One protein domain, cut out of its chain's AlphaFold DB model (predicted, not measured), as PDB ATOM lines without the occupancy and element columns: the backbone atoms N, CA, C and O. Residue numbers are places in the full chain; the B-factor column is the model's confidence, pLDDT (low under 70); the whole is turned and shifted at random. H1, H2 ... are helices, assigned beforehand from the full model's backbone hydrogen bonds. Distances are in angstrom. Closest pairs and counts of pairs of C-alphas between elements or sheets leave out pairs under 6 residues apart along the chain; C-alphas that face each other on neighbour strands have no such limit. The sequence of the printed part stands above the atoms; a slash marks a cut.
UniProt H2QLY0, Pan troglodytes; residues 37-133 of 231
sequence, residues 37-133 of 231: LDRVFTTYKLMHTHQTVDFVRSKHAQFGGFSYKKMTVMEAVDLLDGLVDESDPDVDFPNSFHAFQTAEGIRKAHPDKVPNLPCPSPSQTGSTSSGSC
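Overview. This is residues 37 to 133 of the 231 residues of a protein of Pan troglodytes (UniProt H2QLY0). The model is a loose assembly of helices in which H3 and the first part of H4 make a V, with the short helix H5 packed on H3 near the mean of the C-alphas. H1 and H2 make a second corner, joined by a tight link and away from that V, and H4 runs outward on the far side. The printed part has 97 residues with six named helices, H1 to H6 in order along the chain, and no named strand; its class is all helix. It is loose, with a radius of gyration of the C-alphas of 15.7 A and spans of 43 by 35 by 23 A.

Arrangement. The longest helix is H4, residues 95 to 109. With residues 95 to 99 alone it touches H3, residues 73 to 82; the closest C-alphas are those of Leu 80 and Ser 96, 4.8 A apart. Their lines stand at a steep tilt of 52 degrees, opposite ways. H3 is the hub, touching three helices. It touches H5, residues 125 to 128, where the closest C-alphas are those of Ala 76 and Thr 128, 5.9 A apart. It only just touches H6, residues 130 to 133, with 3 pairs of C-alphas within 8 A, the closest being those of Leu 79 and Ser 130 at 6.5 A. H4 and H5 are near each other, with 6 pairs of C-alphas within 10 A. H5 and H6 meet only through their link, and so do H1, residues 37 to 50, and H2, residues 53 to 63. H1 is apart from H3, H4, H5 and H6. H2 is apart from H3, H4 and H5, and only just from H6, with the closest C-alphas 8.5 A apart. In H1, H2 and H4 every O i to N i+4 pair is within hydrogen-bond range, in H3 it is 3 of 6, and H5 and H6 are too short for such a pair.

Along the chain. H4 is 21.2 A long from first to last C-alpha and begins at C-alpha 95 (39.955, 35.038, 12.704). H3 measures 15.7 A and H2 15.5 A. H1 measures 19.9 A and begins at C-alpha 37 (34.939, 32.284, -4.389). H5 measures 4.8 A, and H6, of 5.3 A, ends at C-alpha 133 (40.867, 47.014, 8.471).

Size, cuts and confidence. The two C-alphas farthest apart are those of Thr 49 and Asp 112, at 43.9 A. Residues 48 to 58 and 108 to 113 stand free. The links H3 to H4, of 12 residues, and H4 to H5, of 15, are long. The printed part has no cut. Its mean pLDDT is 80.8, with residues 114 to 133 under 70.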
ATOM      1  N   LEU A  37      34.074  31.875  -3.283       91.12
ATOM      2  CA  LEU A  37      34.939  32.284  -4.389       91.12
ATOM      3  C   LEU A  37      34.681  33.722  -4.856       91.12
ATOM      4  O   LEU A  37      35.638  34.441  -5.127       91.12
ATOM      5  N   ASP A  38      33.424  34.165  -4.905       92.19
ATOM      6  CA  ASP A  38      33.063  35.512  -5.376       92.19
ATOM      7  C   ASP A  38      33.616  36.615  -4.463       92.19
ATOM      8  O   ASP A  38      34.131  37.639  -4.933       92.19
ATOM      9  N   ARG A  39      33.560  36.383  -3.147       93.06
ATOM     10  CA  ARG A  39      34.145  37.264  -2.131       93.06
ATOM     11  C   ARG A  39      35.660  37.333  -2.301       93.06
ATOM     12  O   ARG A  39      36.208  38.422  -2.449       93.06
ATOM     13  N   VAL A  40      36.316  36.173  -2.377       92.88
ATOM     14  CA  VAL A  40      37.773  36.061  -2.551       92.88
ATOM     15  C   VAL A  40      38.226  36.745  -3.842       92.88
ATOM     16  O   VAL A  40      39.154  37.557  -3.831       92.88
ATOM     17  N   PHE A  41      37.536  36.484  -4.952       91.12
ATOM     18  CA  PHE A  41      37.786  37.121  -6.243       91.12
ATOM     19  C   PHE A  41      37.695  38.644  -6.149       91.12
ATOM     20  O   PHE A  41      38.583  39.351  -6.625       91.12
ATOM     21  N   THR A  42      36.642  39.160  -5.513       92.75
ATOM     22  CA  THR A  42      36.428  40.602  -5.360       92.75
ATOM     23  C   THR A  42      37.541  41.245  -4.535       92.75
ATOM     24  O   THR A  42      38.081  42.277  -4.946       92.75
ATOM     25  N   THR A  43      37.944  40.615  -3.429       90.50
ATOM     26  CA  THR A  43      39.046  41.070  -2.569       90.50
ATOM     27  C   THR A  43      40.346  41.189  -3.359       90.50
ATOM     28  O   THR A  43      40.950  42.262  -3.404       90.50
ATOM     29  N   TYR A  44      40.741  40.130  -4.068       88.81
ATOM     30  CA  TYR A  44      41.969  40.127  -4.866       88.81
ATOM     31  C   TYR A  44      41.903  41.068  -6.071       88.81
ATOM     32  O   TYR A  44      42.890  41.728  -6.390       88.81
ATOM     33  N   LYS A  45      40.741  41.196  -6.721       90.06
ATOM     34  CA  LYS A  45      40.543  42.158  -7.811       90.06
ATOM     35  C   LYS A  45      40.774  43.587  -7.326       90.06
ATOM     36  O   LYS A  45      41.493  44.341  -7.982       90.06
ATOM     37  N   LEU A  46      40.198  43.965  -6.184       89.75
ATOM     38  CA  LEU A  46      40.408  45.287  -5.589       89.75
ATOM     39  C   LEU A  46      41.862  45.479  -5.153       89.75
ATOM     40  O   LEU A  46      42.433  46.535  -5.429       89.75
ATOM     41  N   MET A  47      42.472  44.450  -4.560       89.31
ATOM     42  CA  MET A  47      43.880  44.472  -4.172       89.31
ATOM     43  C   MET A  47      44.784  44.777  -5.356       89.31
ATOM     44  O   MET A  47      45.501  45.776  -5.342       89.31
ATOM     45  N   HIS A  48      44.689  43.992  -6.425       87.81
ATOM     46  CA  HIS A  48      45.518  44.196  -7.609       87.81
ATOM     47  C   HIS A  48      45.227  45.529  -8.298       87.81
ATOM     48  O   HIS A  48      46.138  46.139  -8.846       87.81
ATOM     49  N   THR A  49      43.986  46.025  -8.228       88.44
ATOM     50  CA  THR A  49      43.613  47.313  -8.830       88.44
ATOM     51  C   THR A  49      44.245  48.508  -8.109       88.44
ATOM     52  O   THR A  49      44.585  49.506  -8.744       88.44
ATOM     53  N   HIS A  50      44.387  48.443  -6.785       89.62
ATOM     54  CA  HIS A  50      44.664  49.624  -5.960       89.62
ATOM     55  C   HIS A  50      45.987  49.570  -5.187       89.62
ATOM     56  O   HIS A  50      46.425  50.597  -4.659       89.62
ATOM     57  N   GLN A  51      46.648  48.415  -5.121       89.31
ATOM     58  CA  GLN A  51      47.934  48.261  -4.448       89.31
ATOM     59  C   GLN A  51      49.076  48.819  -5.310       89.31
ATOM     60  O   GLN A  51      49.773  48.103  -6.023       89.31
ATOM     61  N   THR A  52      49.273  50.134  -5.244       91.62
ATOM     62  CA  THR A  52      50.364  50.846  -5.927       91.62
ATOM     63  C   THR A  52      51.544  51.116  -4.990       91.62
ATOM     64  O   THR A  52      51.413  51.058  -3.767       91.62
ATOM     65  N   VAL A  53      52.713  51.467  -5.544       92.94
ATOM     66  CA  VAL A  53      53.888  51.866  -4.742       92.94
ATOM     67  C   VAL A  53      53.556  53.048  -3.828       92.94
ATOM     68  O   VAL A  53      53.913  53.034  -2.650       92.94
ATOM     69  N   ASP A  54      52.836  54.044  -4.343       94.25
ATOM     70  CA  ASP A  54      52.423  55.215  -3.566       94.25
ATOM     71  C   ASP A  54      51.430  54.838  -2.466       94.25
ATOM     72  O   ASP A  54      51.551  55.307  -1.332       94.25
ATOM     73  N   PHE A  55      50.498  53.924  -2.759       93.88
ATOM     74  CA  PHE A  55      49.603  53.374  -1.751       93.88
ATOM     75  C   PHE A  55      50.399  52.698  -0.630       93.88
ATOM     76  O   PHE A  55      50.227  53.069   0.529       93.88
ATOM     77  N   VAL A  56      51.320  51.785  -0.947       93.44
ATOM     78  CA  VAL A  56      52.135  51.077   0.058       93.44
ATOM     79  C   VAL A  56      52.979  52.054   0.881       93.44
ATOM     80  O   VAL A  56      52.959  51.997   2.112       93.44
ATOM     81  N   ARG A  57      53.647  53.019   0.234       92.38
ATOM     82  CA  ARG A  57      54.412  54.075   0.921       92.38
ATOM     83  C   ARG A  57      53.534  54.892   1.869       92.38
ATOM     84  O   ARG A  57      53.947  55.144   2.999       92.38
ATOM     85  N   SER A  58      52.315  55.247   1.451       95.00
ATOM     86  CA  SER A  58      51.362  55.964   2.308       95.00
ATOM     87  C   SER A  58      50.994  55.158   3.557       95.00
ATOM     88  O   SER A  58      50.970  55.714   4.651       95.00
ATOM     89  N   LYS A  59      50.776  53.839   3.428       92.19
ATOM     90  CA  LYS A  59      50.447  52.962   4.566       92.19
ATOM     91  C   LYS A  59      51.608  52.803   5.524       92.19
ATOM     92  O   LYS A  59      51.398  52.834   6.731       92.19
ATOM     93  N   HIS A  60      52.821  52.663   4.996       93.56
ATOM     94  CA  HIS A  60      54.025  52.593   5.818       93.56
ATOM     95  C   HIS A  60      54.194  53.868   6.646       93.56
ATOM     96  O   HIS A  60      54.411  53.781   7.851       93.56
ATOM     97  N   ALA A  61      54.032  55.041   6.027       94.75
ATOM     98  CA  ALA A  61      54.084  56.315   6.741       94.75
ATOM     99  C   ALA A  61      52.972  56.430   7.797       94.75
ATOM    100  O   ALA A  61      53.207  56.933   8.891       94.75
ATOM    101  N   GLN A  62      51.776  55.935   7.479       92.81
ATOM    102  CA  GLN A  62      50.627  55.993   8.368       92.81
ATOM    103  C   GLN A  62      50.779  55.089   9.600       92.81
ATOM    104  O   GLN A  62      50.599  55.561  10.717       92.81
ATOM    105  N   PHE A  63      51.122  53.808   9.429       92.50
ATOM    106  CA  PHE A  63      51.132  52.831  10.530       92.50
ATOM    107  C   PHE A  63      52.497  52.588  11.167       92.50
ATOM    108  O   PHE A  63      52.551  52.053  12.273       92.50
ATOM    109  N   GLY A  64      53.591  53.009  10.527       94.38
ATOM    110  CA  GLY A  64      54.952  52.765  11.017       94.38
ATOM    111  C   GLY A  64      55.264  53.398  12.377       94.38
ATOM    112  O   GLY A  64      56.231  53.006  13.020       94.38
ATOM    113  N   GLY A  65      54.444  54.351  12.838       94.19
ATOM    114  CA  GLY A  65      54.581  54.977  14.156       94.19
ATOM    115  C   GLY A  65      53.932  54.217  15.319       94.19
ATOM    116  O   GLY A  65      54.123  54.623  16.462       94.19
ATOM    117  N   PHE A  66      53.146  53.160  15.064       93.56
ATOM    118  CA  PHE A  66      52.452  52.353  16.090       93.56
ATOM    119  C   PHE A  66      51.660  53.168  17.138       93.56
ATOM    120  O   PHE A  66      51.508  52.762  18.289       93.56
ATOM    121  N   SER A  67      51.132  54.328  16.750       93.44
ATOM    122  CA  SER A  67      50.479  55.287  17.652       93.44
ATOM    123  C   SER A  67      48.957  55.126  17.751       93.44
ATOM    124  O   SER A  67      48.304  55.898  18.447       93.44
ATOM    125  N   TYR A  68      48.382  54.127  17.075       90.06
ATOM    126  CA  TYR A  68      46.931  53.960  16.939       90.06
ATOM    127  C   TYR A  68      46.241  53.444  18.199       90.06
ATOM    128  O   TYR A  68      45.169  53.923  18.563       90.06
ATOM    129  N   LYS A  69      46.817  52.432  18.850       92.25
ATOM    130  CA  LYS A  69      46.226  51.798  20.028       92.25
ATOM    131  C   LYS A  69      47.312  51.084  20.824       92.25
ATOM    132  O   LYS A  69      48.181  50.444  20.240       92.25
ATOM    133  N   LYS A  70      47.241  51.177  22.151       93.81
ATOM    134  CA  LYS A  70      48.016  50.335  23.070       93.81
ATOM    135  C   LYS A  70      47.090  49.258  23.612       93.81
ATOM    136  O   LYS A  70      46.020  49.592  24.111       93.81
ATOM    137  N   MET A  71      47.489  48.001  23.473       92.62
ATOM    138  CA  MET A  71      46.734  46.847  23.952       92.62
ATOM    139  C   MET A  71      47.663  45.654  24.157       92.62
ATOM    140  O   MET A  71      48.752  45.591  23.579       92.62
ATOM    141  N   THR A  72      47.236  44.732  25.004       94.00
ATOM    142  CA  THR A  72      47.856  43.428  25.213       94.00
ATOM    143  C   THR A  72      47.613  42.512  24.011       94.00
ATOM    144  O   THR A  72      46.747  42.763  23.172       94.00
ATOM    145  N   VAL A  73      48.377  41.420  23.929       90.19
ATOM    146  CA  VAL A  73      48.214  40.424  22.857       90.19
ATOM    147  C   VAL A  73      46.813  39.812  22.878       90.19
ATOM    148  O   VAL A  73      46.216  39.653  21.821       90.19
ATOM    149  N   MET A  74      46.267  39.515  24.061       91.38
ATOM    150  CA  MET A  74      44.933  38.917  24.170       91.38
ATOM    151  C   MET A  74      43.833  39.894  23.766       91.38
ATOM    152  O   MET A  74      42.982  39.525  22.975       91.38
ATOM    153  N   GLU A  75      43.924  41.165  24.165       88.44
ATOM    154  CA  GLU A  75      42.991  42.193  23.677       88.44
ATOM    155  C   GLU A  75      43.051  42.349  22.148       88.44
ATOM    156  O   GLU A  75      42.043  42.639  21.510       88.44
ATOM    157  N   ALA A  76      44.225  42.159  21.535       90.31
ATOM    158  CA  ALA A  76      44.353  42.163  20.082       90.31
ATOM    159  C   ALA A  76      43.703  40.923  19.439       90.31
ATOM    160  O   ALA A  76      43.100  41.054  18.376       90.31
ATOM    161  N   VAL A  77      43.796  39.751  20.076       88.62
ATOM    162  CA  VAL A  77      43.108  38.521  19.644       88.62
ATOM    163  C   VAL A  77      41.592  38.672  19.771       88.62
ATOM    164  O   VAL A  77      40.894  38.331  18.823       88.62
ATOM    165  N   ASP A  78      41.091  39.266  20.852       89.50
ATOM    166  CA  ASP A  78      39.656  39.512  21.052       89.50
ATOM    167  C   ASP A  78      39.091  40.452  19.970       89.50
ATOM    168  O   ASP A  78      37.972  40.292  19.492       89.50
ATOM    169  N   LEU A  79      39.884  41.413  19.480       90.06
ATOM    170  CA  LEU A  79      39.475  42.248  18.340       90.06
ATOM    171  C   LEU A  79      39.321  41.464  17.028       90.06
ATOM    172  O   LEU A  79      38.676  41.970  16.106       90.06
ATOM    173  N   LEU A  80      39.918  40.274  16.911       90.62
ATOM    174  CA  LEU A  80      39.739  39.392  15.757       90.62
ATOM    175  C   LEU A  80      38.420  38.610  15.814       90.62
ATOM    176  O   LEU A  80      38.043  38.034  14.794       90.62
ATOM    177  N   ASP A  81      37.687  38.636  16.934       90.94
ATOM    178  CA  ASP A  81      36.339  38.050  17.029       90.94
ATOM    179  C   ASP A  81      35.352  38.733  16.068       90.94
ATOM    180  O   ASP A  81      34.391  38.124  15.604       90.94
ATOM    181  N   GLY A  82      35.600  40.005  15.738       89.38
ATOM    182  CA  GLY A  82      34.804  40.782  14.788       89.38
ATOM    183  C   GLY A  82      35.315  40.754  13.344       89.38
ATOM    184  O   GLY A  82      34.804  41.514  12.523       89.38
ATOM    185  N   LEU A  83      36.341  39.953  13.026       90.81
ATOM    186  CA  LEU A  83      36.992  39.946  11.712       90.81
ATOM    187  C   LEU A  83      36.908  38.566  11.053       90.81
ATOM    188  O   LEU A  83      37.464  37.601  11.567       90.81
ATOM    189  N   VAL A  84      36.298  38.503   9.869       91.75
ATOM    190  CA  VAL A  84      36.350  37.340   8.966       91.75
ATOM    191  C   VAL A  84      37.268  37.678   7.791       91.75
ATOM    192  O   VAL A  84      37.172  38.770   7.230       91.75
ATOM    193  N   ASP A  85      38.178  36.769   7.424       90.75
ATOM    194  CA  ASP A  85      39.096  36.998   6.305       90.75
ATOM    195  C   ASP A  85      38.402  36.765   4.954       90.75
ATOM    196  O   ASP A  85      38.145  35.641   4.529       90.75
ATOM    197  N   GLU A  86      38.132  37.855   4.238       90.81
ATOM    198  CA  GLU A  86      37.476  37.814   2.931       90.81
ATOM    199  C   GLU A  86      38.363  37.275   1.795       90.81
ATOM    200  O   GLU A  86      37.871  37.031   0.692       90.81
ATOM    201  N   SER A  87      39.667  37.120   2.036       91.06
ATOM    202  CA  SER A  87      40.646  36.626   1.062       91.06
ATOM    203  C   SER A  87      40.856  35.111   1.118       91.06
ATOM    204  O   SER A  87      41.443  34.541   0.192       91.06
ATOM    205  N   ASP A  88      40.387  34.467   2.186       90.44
ATOM    206  CA  ASP A  88      40.560  33.040   2.412       90.44
ATOM    207  C   ASP A  88      39.342  32.256   1.871       90.44
ATOM    208  O   ASP A  88      38.200  32.535   2.260       90.44
ATOM    209  N   PRO A  89      39.545  31.304   0.936       91.00
ATOM    210  CA  PRO A  89      38.474  30.458   0.411       91.00
ATOM    211  C   PRO A  89      38.070  29.309   1.352       91.00
ATOM    212  O   PRO A  89      37.085  28.624   1.068       91.00
ATOM    213  N   ASP A  90      38.816  29.064   2.432       87.94
ATOM    214  CA  ASP A  90      38.652  27.903   3.307       87.94
ATOM    215  C   ASP A  90      37.958  28.228   4.641       87.94
ATOM    216  O   ASP A  90      37.457  27.301   5.288       87.94
ATOM    217  N   VAL A  91      37.890  29.507   5.044       86.81
ATOM    218  CA  VAL A  91      37.324  29.943   6.337       86.81
ATOM    219  C   VAL A  91      36.249  31.031   6.202       86.81
ATOM    220  O   VAL A  91      36.332  31.940   5.378       86.81
ATOM    221  N   ASP A  92      35.225  30.940   7.055       91.44
ATOM    222  CA  ASP A  92      34.118  31.911   7.140       91.44
ATOM    223  C   ASP A  92      33.684  32.186   8.592       91.44
ATOM    224  O   ASP A  92      32.529  32.465   8.895       91.44
ATOM    225  N   PHE A  93      34.623  32.045   9.524       90.38
ATOM    226  CA  PHE A  93      34.420  32.268  10.953       90.38
ATOM    227  C   PHE A  93      35.445  33.291  11.472       90.38
ATOM    228  O   PHE A  93      36.393  33.622  10.751       90.38
ATOM    229  N   PRO A  94      35.280  33.816  12.701       92.12
ATOM    230  CA  PRO A  94      36.176  34.838  13.225       92.12
ATOM    231  C   PRO A  94      37.647  34.416  13.256       92.12
ATOM    232  O   PRO A  94      37.995  33.302  13.658       92.12
ATOM    233  N   ASN A  95      38.534  35.329  12.870       90.75
ATOM    234  CA  ASN A  95      39.955  35.038  12.704       90.75
ATOM    235  C   ASN A  95      40.678  34.761  14.040       90.75
ATOM    236  O   ASN A  95      41.776  34.199  14.054       90.75
ATOM    237  N   SER A  96      40.062  35.102  15.176       90.62
ATOM    238  CA  SER A  96      40.540  34.729  16.511       90.62
ATOM    239  C   SER A  96      40.640  33.209  16.685       90.62
ATOM    240  O   SER A  96      41.673  32.708  17.132       90.62
ATOM    241  N   PHE A  97      39.634  32.449  16.239       89.38
ATOM    242  CA  PHE A  97      39.660  30.982  16.269       89.38
ATOM    243  C   PHE A  97      40.815  30.430  15.430       89.38
ATOM    244  O   PHE A  97      41.540  29.540  15.877       89.38
ATOM    245  N   HIS A  98      41.053  31.006  14.248       89.69
ATOM    246  CA  HIS A  98      42.168  30.603  13.392       89.69
ATOM    247  C   HIS A  98      43.534  30.847  14.069       89.69
ATOM    248  O   HIS A  98      44.457  30.032  13.937       89.69
ATOM    249  N   ALA A  99      43.671  31.916  14.865       88.75
ATOM    250  CA  ALA A  99      44.871  32.175  15.662       88.75
ATOM    251  C   ALA A  99      45.125  31.075  16.711       88.75
ATOM    252  O   ALA A  99      46.242  30.555  16.787       88.75
ATOM    253  N   PHE A 100      44.097  30.661  17.461       89.81
ATOM    254  CA  PHE A 100      44.212  29.564  18.433       89.81
ATOM    255  C   PHE A 100      44.476  28.210  17.768       89.81
ATOM    256  O   PHE A 100      45.344  27.462  18.217       89.81
ATOM    257  N   GLN A 101      43.787  27.899  16.667       88.50
ATOM    258  CA  GLN A 101      44.016  26.669  15.904       88.50
ATOM    259  C   GLN A 101      45.470  26.566  15.414       88.50
ATOM    260  O   GLN A 101      46.096  25.508  15.531       88.50
ATOM    261  N   THR A 102      46.028  27.662  14.896       87.69
ATOM    262  CA  THR A 102      47.418  27.702  14.421       87.69
ATOM    263  C   THR A 102      48.399  27.492  15.571       87.69
ATOM    264  O   THR A 102      49.303  26.660  15.471       87.69
ATOM    265  N   ALA A 103      48.188  28.192  16.688       87.19
ATOM    266  CA  ALA A 103      49.036  28.081  17.870       87.19
ATOM    267  C   ALA A 103      49.065  26.655  18.435       87.19
ATOM    268  O   ALA A 103      50.141  26.101  18.660       87.19
ATOM    269  N   GLU A 104      47.900  26.022  18.581       88.81
ATOM    270  CA  GLU A 104      47.806  24.649  19.081       88.81
ATOM    271  C   GLU A 104      48.369  23.619  18.097       88.81
ATOM    272  O   GLU A 104      48.963  22.624  18.516       88.81
ATOM    273  N   GLY A 105      48.254  23.865  16.788       86.19
ATOM    274  CA  GLY A 105      48.913  23.045  15.770       86.19
ATOM    275  C   GLY A 105      50.437  23.065  15.917       86.19
ATOM    276  O   GLY A 105      51.069  22.008  15.961       86.19
ATOM    277  N   ILE A 106      51.021  24.257  16.070       84.50
ATOM    278  CA  ILE A 106      52.467  24.433  16.279       84.50
ATOM    279  C   ILE A 106      52.903  23.799  17.600       84.50
ATOM    280  O   ILE A 106      53.889  23.065  17.618       84.50
ATOM    281  N   ARG A 107      52.165  24.027  18.693       86.38
ATOM    282  CA  ARG A 107      52.479  23.465  20.014       86.38
ATOM    283  C   ARG A 107      52.518  21.937  19.995       86.38
ATOM    284  O   ARG A 107      53.406  21.346  20.603       86.38
ATOM    285  N   LYS A 108      51.587  21.297  19.279       86.12
ATOM    286  CA  LYS A 108      51.562  19.835  19.097       86.12
ATOM    287  C   LYS A 108      52.715  19.335  18.222       86.12
ATOM    288  O   LYS A 108      53.281  18.290  18.524       86.12
ATOM    289  N   ALA A 109      53.061  20.057  17.156       84.50
ATOM    290  CA  ALA A 109      54.111  19.656  16.216       84.50
ATOM    291  C   ALA A 109      55.541  19.917  16.729       84.50
ATOM    292  O   ALA A 109      56.473  19.212  16.342       84.50
ATOM    293  N   HIS A 110      55.724  20.925  17.583       87.12
ATOM    294  CA  HIS A 110      57.029  21.391  18.061       87.12
ATOM    295  C   HIS A 110      57.038  21.644  19.580       87.12
ATOM    296  O   HIS A 110      57.309  22.766  20.013       87.12
ATOM    297  N   PRO A 111      56.750  20.630  20.414       86.06
ATOM    298  CA  PRO A 111      56.656  20.804  21.866       86.06
ATOM    299  C   PRO A 111      57.979  21.252  22.513       86.06
ATOM    300  O   PRO A 111      57.971  21.901  23.552       86.06
ATOM    301  N   ASP A 112      59.113  20.950  21.882       84.25
ATOM    302  CA  ASP A 112      60.472  21.320  22.290       84.25
ATOM    303  C   ASP A 112      60.802  22.804  22.056       84.25
ATOM    304  O   ASP A 112      61.672  23.362  22.723       84.25
ATOM    305  N   LYS A 113      60.102  23.455  21.120       76.00
ATOM    306  CA  LYS A 113      60.356  24.848  20.707       76.00
ATOM    307  C   LYS A 113      59.387  25.850  21.314       76.00
ATOM    308  O   LYS A 113      59.523  27.046  21.065       76.00
ATOM    309  N   VAL A 114      58.419  25.380  22.093       61.56
ATOM    310  CA  VAL A 114      57.436  26.226  22.770       61.56
ATOM    311  C   VAL A 114      57.718  26.193  24.273       61.56
ATOM    312  O   VAL A 114      57.051  25.467  25.009       61.56
ATOM    313  N   PRO A 115      58.711  26.953  24.774       47.56
ATOM    314  CA  PRO A 115      58.861  27.123  26.210       47.56
ATOM    315  C   PRO A 115      57.648  27.901  26.735       47.56
ATOM    316  O   PRO A 115      57.513  29.079  26.428       47.56
ATOM    317  N   ASN A 116      56.759  27.226  27.479       47.28
ATOM    318  CA  ASN A 116      55.680  27.779  28.319       47.28
ATOM    319  C   ASN A 116      55.143  29.163  27.887       47.28
ATOM    320  O   ASN A 116      55.192  30.120  28.658       47.28
ATOM    321  N   LEU A 117      54.637  29.279  26.656       46.19
ATOM    322  CA  LEU A 117      53.985  30.490  26.157       46.19
ATOM    323  C   LEU A 117      52.465  30.317  26.287       46.19
ATOM    324  O   LEU A 117      51.906  29.468  25.596       46.19
ATOM    325  N   PRO A 118      51.773  31.109  27.128       44.81
ATOM    326  CA  PRO A 118      50.315  31.056  27.249       44.81
ATOM    327  C   PRO A 118      49.542  31.658  26.059       44.81
ATOM    328  O   PRO A 118      48.337  31.852  26.184       44.81
ATOM    329  N   CYS A 119      50.185  32.009  24.936       47.78
ATOM    330  CA  CYS A 119      49.582  32.886  23.922       47.78
ATOM    331  C   CYS A 119      49.795  32.409  22.471       47.78
ATOM    332  O   CYS A 119      50.852  31.848  22.165       47.78
ATOM    333  N   PRO A 120      48.840  32.685  21.557       47.66
ATOM    334  CA  PRO A 120      48.961  32.343  20.145       47.66
ATOM    335  C   PRO A 120      50.071  33.128  19.428       47.66
ATOM    336  O   PRO A 120      50.418  34.250  19.797       47.66
ATOM    337  N   SER A 121      50.656  32.509  18.398       43.59
ATOM    338  CA  SER A 121      51.825  33.016  17.677       43.59
ATOM    339  C   SER A 121      51.559  34.348  16.947       43.59
ATOM    340  O   SER A 121      50.502  34.495  16.329       43.59
ATOM    341  N   PRO A 122      52.541  35.274  16.876       47.53
ATOM    342  CA  PRO A 122      52.403  36.563  16.182       47.53
ATOM    343  C   PRO A 122      52.161  36.484  14.665       47.53
ATOM    344  O   PRO A 122      51.949  37.508  14.017       47.53
ATOM    345  N   SER A 123      52.212  35.289  14.066       47.16
ATOM    346  CA  SER A 123      52.081  35.099  12.616       47.16
ATOM    347  C   SER A 123      50.753  35.612  12.053       47.16
ATOM    348  O   SER A 123      50.698  35.959  10.879       47.16
ATOM    349  N   GLN A 124      49.716  35.727  12.889       43.06
ATOM    350  CA  GLN A 124      48.404  36.261  12.503       43.06
ATOM    351  C   GLN A 124      48.046  37.584  13.184       43.06
ATOM    352  O   GLN A 124      47.071  38.236  12.812       43.06
ATOM    353  N   THR A 125      48.867  38.051  14.132       44.78
ATOM    354  CA  THR A 125      48.678  39.379  14.727       44.78
ATOM    355  C   THR A 125      49.022  40.502  13.746       44.78
ATOM    356  O   THR A 125      48.646  41.642  13.982       44.78
ATOM    357  N   GLY A 126      49.643  40.222  12.594       43.38
ATOM    358  CA  GLY A 126      49.723  41.194  11.491       43.38
ATOM    359  C   GLY A 126      48.339  41.686  11.023       43.38
ATOM    360  O   GLY A 126      48.176  42.863  10.702       43.38
ATOM    361  N   SER A 127      47.316  40.828  11.117       42.66
ATOM    362  CA  SER A 127      45.911  41.173  10.852       42.66
ATOM    363  C   SER A 127      45.245  41.942  12.005       42.66
ATOM    364  O   SER A 127      44.187  42.532  11.814       42.66
ATOM    365  N   THR A 128      45.881  42.033  13.188       36.22
ATOM    366  CA  THR A 128      45.419  42.871  14.326       36.22
ATOM    367  C   THR A 128      45.735  44.351  14.169       36.22
ATOM    368  O   THR A 128      45.492  45.159  15.069       36.22
ATOM    369  N   SER A 129      46.069  44.765  12.952       41.19
ATOM    370  CA  SER A 129      45.643  46.068  12.474       41.19
ATOM    371  C   SER A 129      44.093  46.109  12.376       41.19
ATOM    372  O   SER A 129      43.510  46.534  11.397       41.19
ATOM    373  N   SER A 130      43.370  45.692  13.421       38.34
ATOM    374  CA  SER A 130      41.921  45.830  13.551       38.34
ATOM    375  C   SER A 130      41.551  47.315  13.590       38.34
ATOM    376  O   SER A 130      40.565  47.717  12.988       38.34
ATOM    377  N   GLY A 131      42.442  48.170  14.111       35.41
ATOM    378  CA  GLY A 131      42.383  49.623  13.913       35.41
ATOM    379  C   GLY A 131      42.783  50.101  12.510       35.41
ATOM    380  O   GLY A 131      42.780  51.299  12.285       35.41
ATOM    381  N   SER A 132      43.140  49.200  11.595       40.53
ATOM    382  CA  SER A 132      43.402  49.414  10.169       40.53
ATOM    383  C   SER A 132      42.212  48.829   9.387       40.53
ATOM    384  O   SER A 132      41.367  49.574   8.930       40.53
ATOM    385  N   CYS A 133      41.936  47.533   9.345       34.78
ATOM    386  CA  CYS A 133      40.867  47.014   8.471       34.78
ATOM    387  C   CYS A 133      39.466  47.631   8.734       34.78
ATOM    388  O   CYS A 133      38.729  47.882   7.781       34.78
TER     389      CYS A 133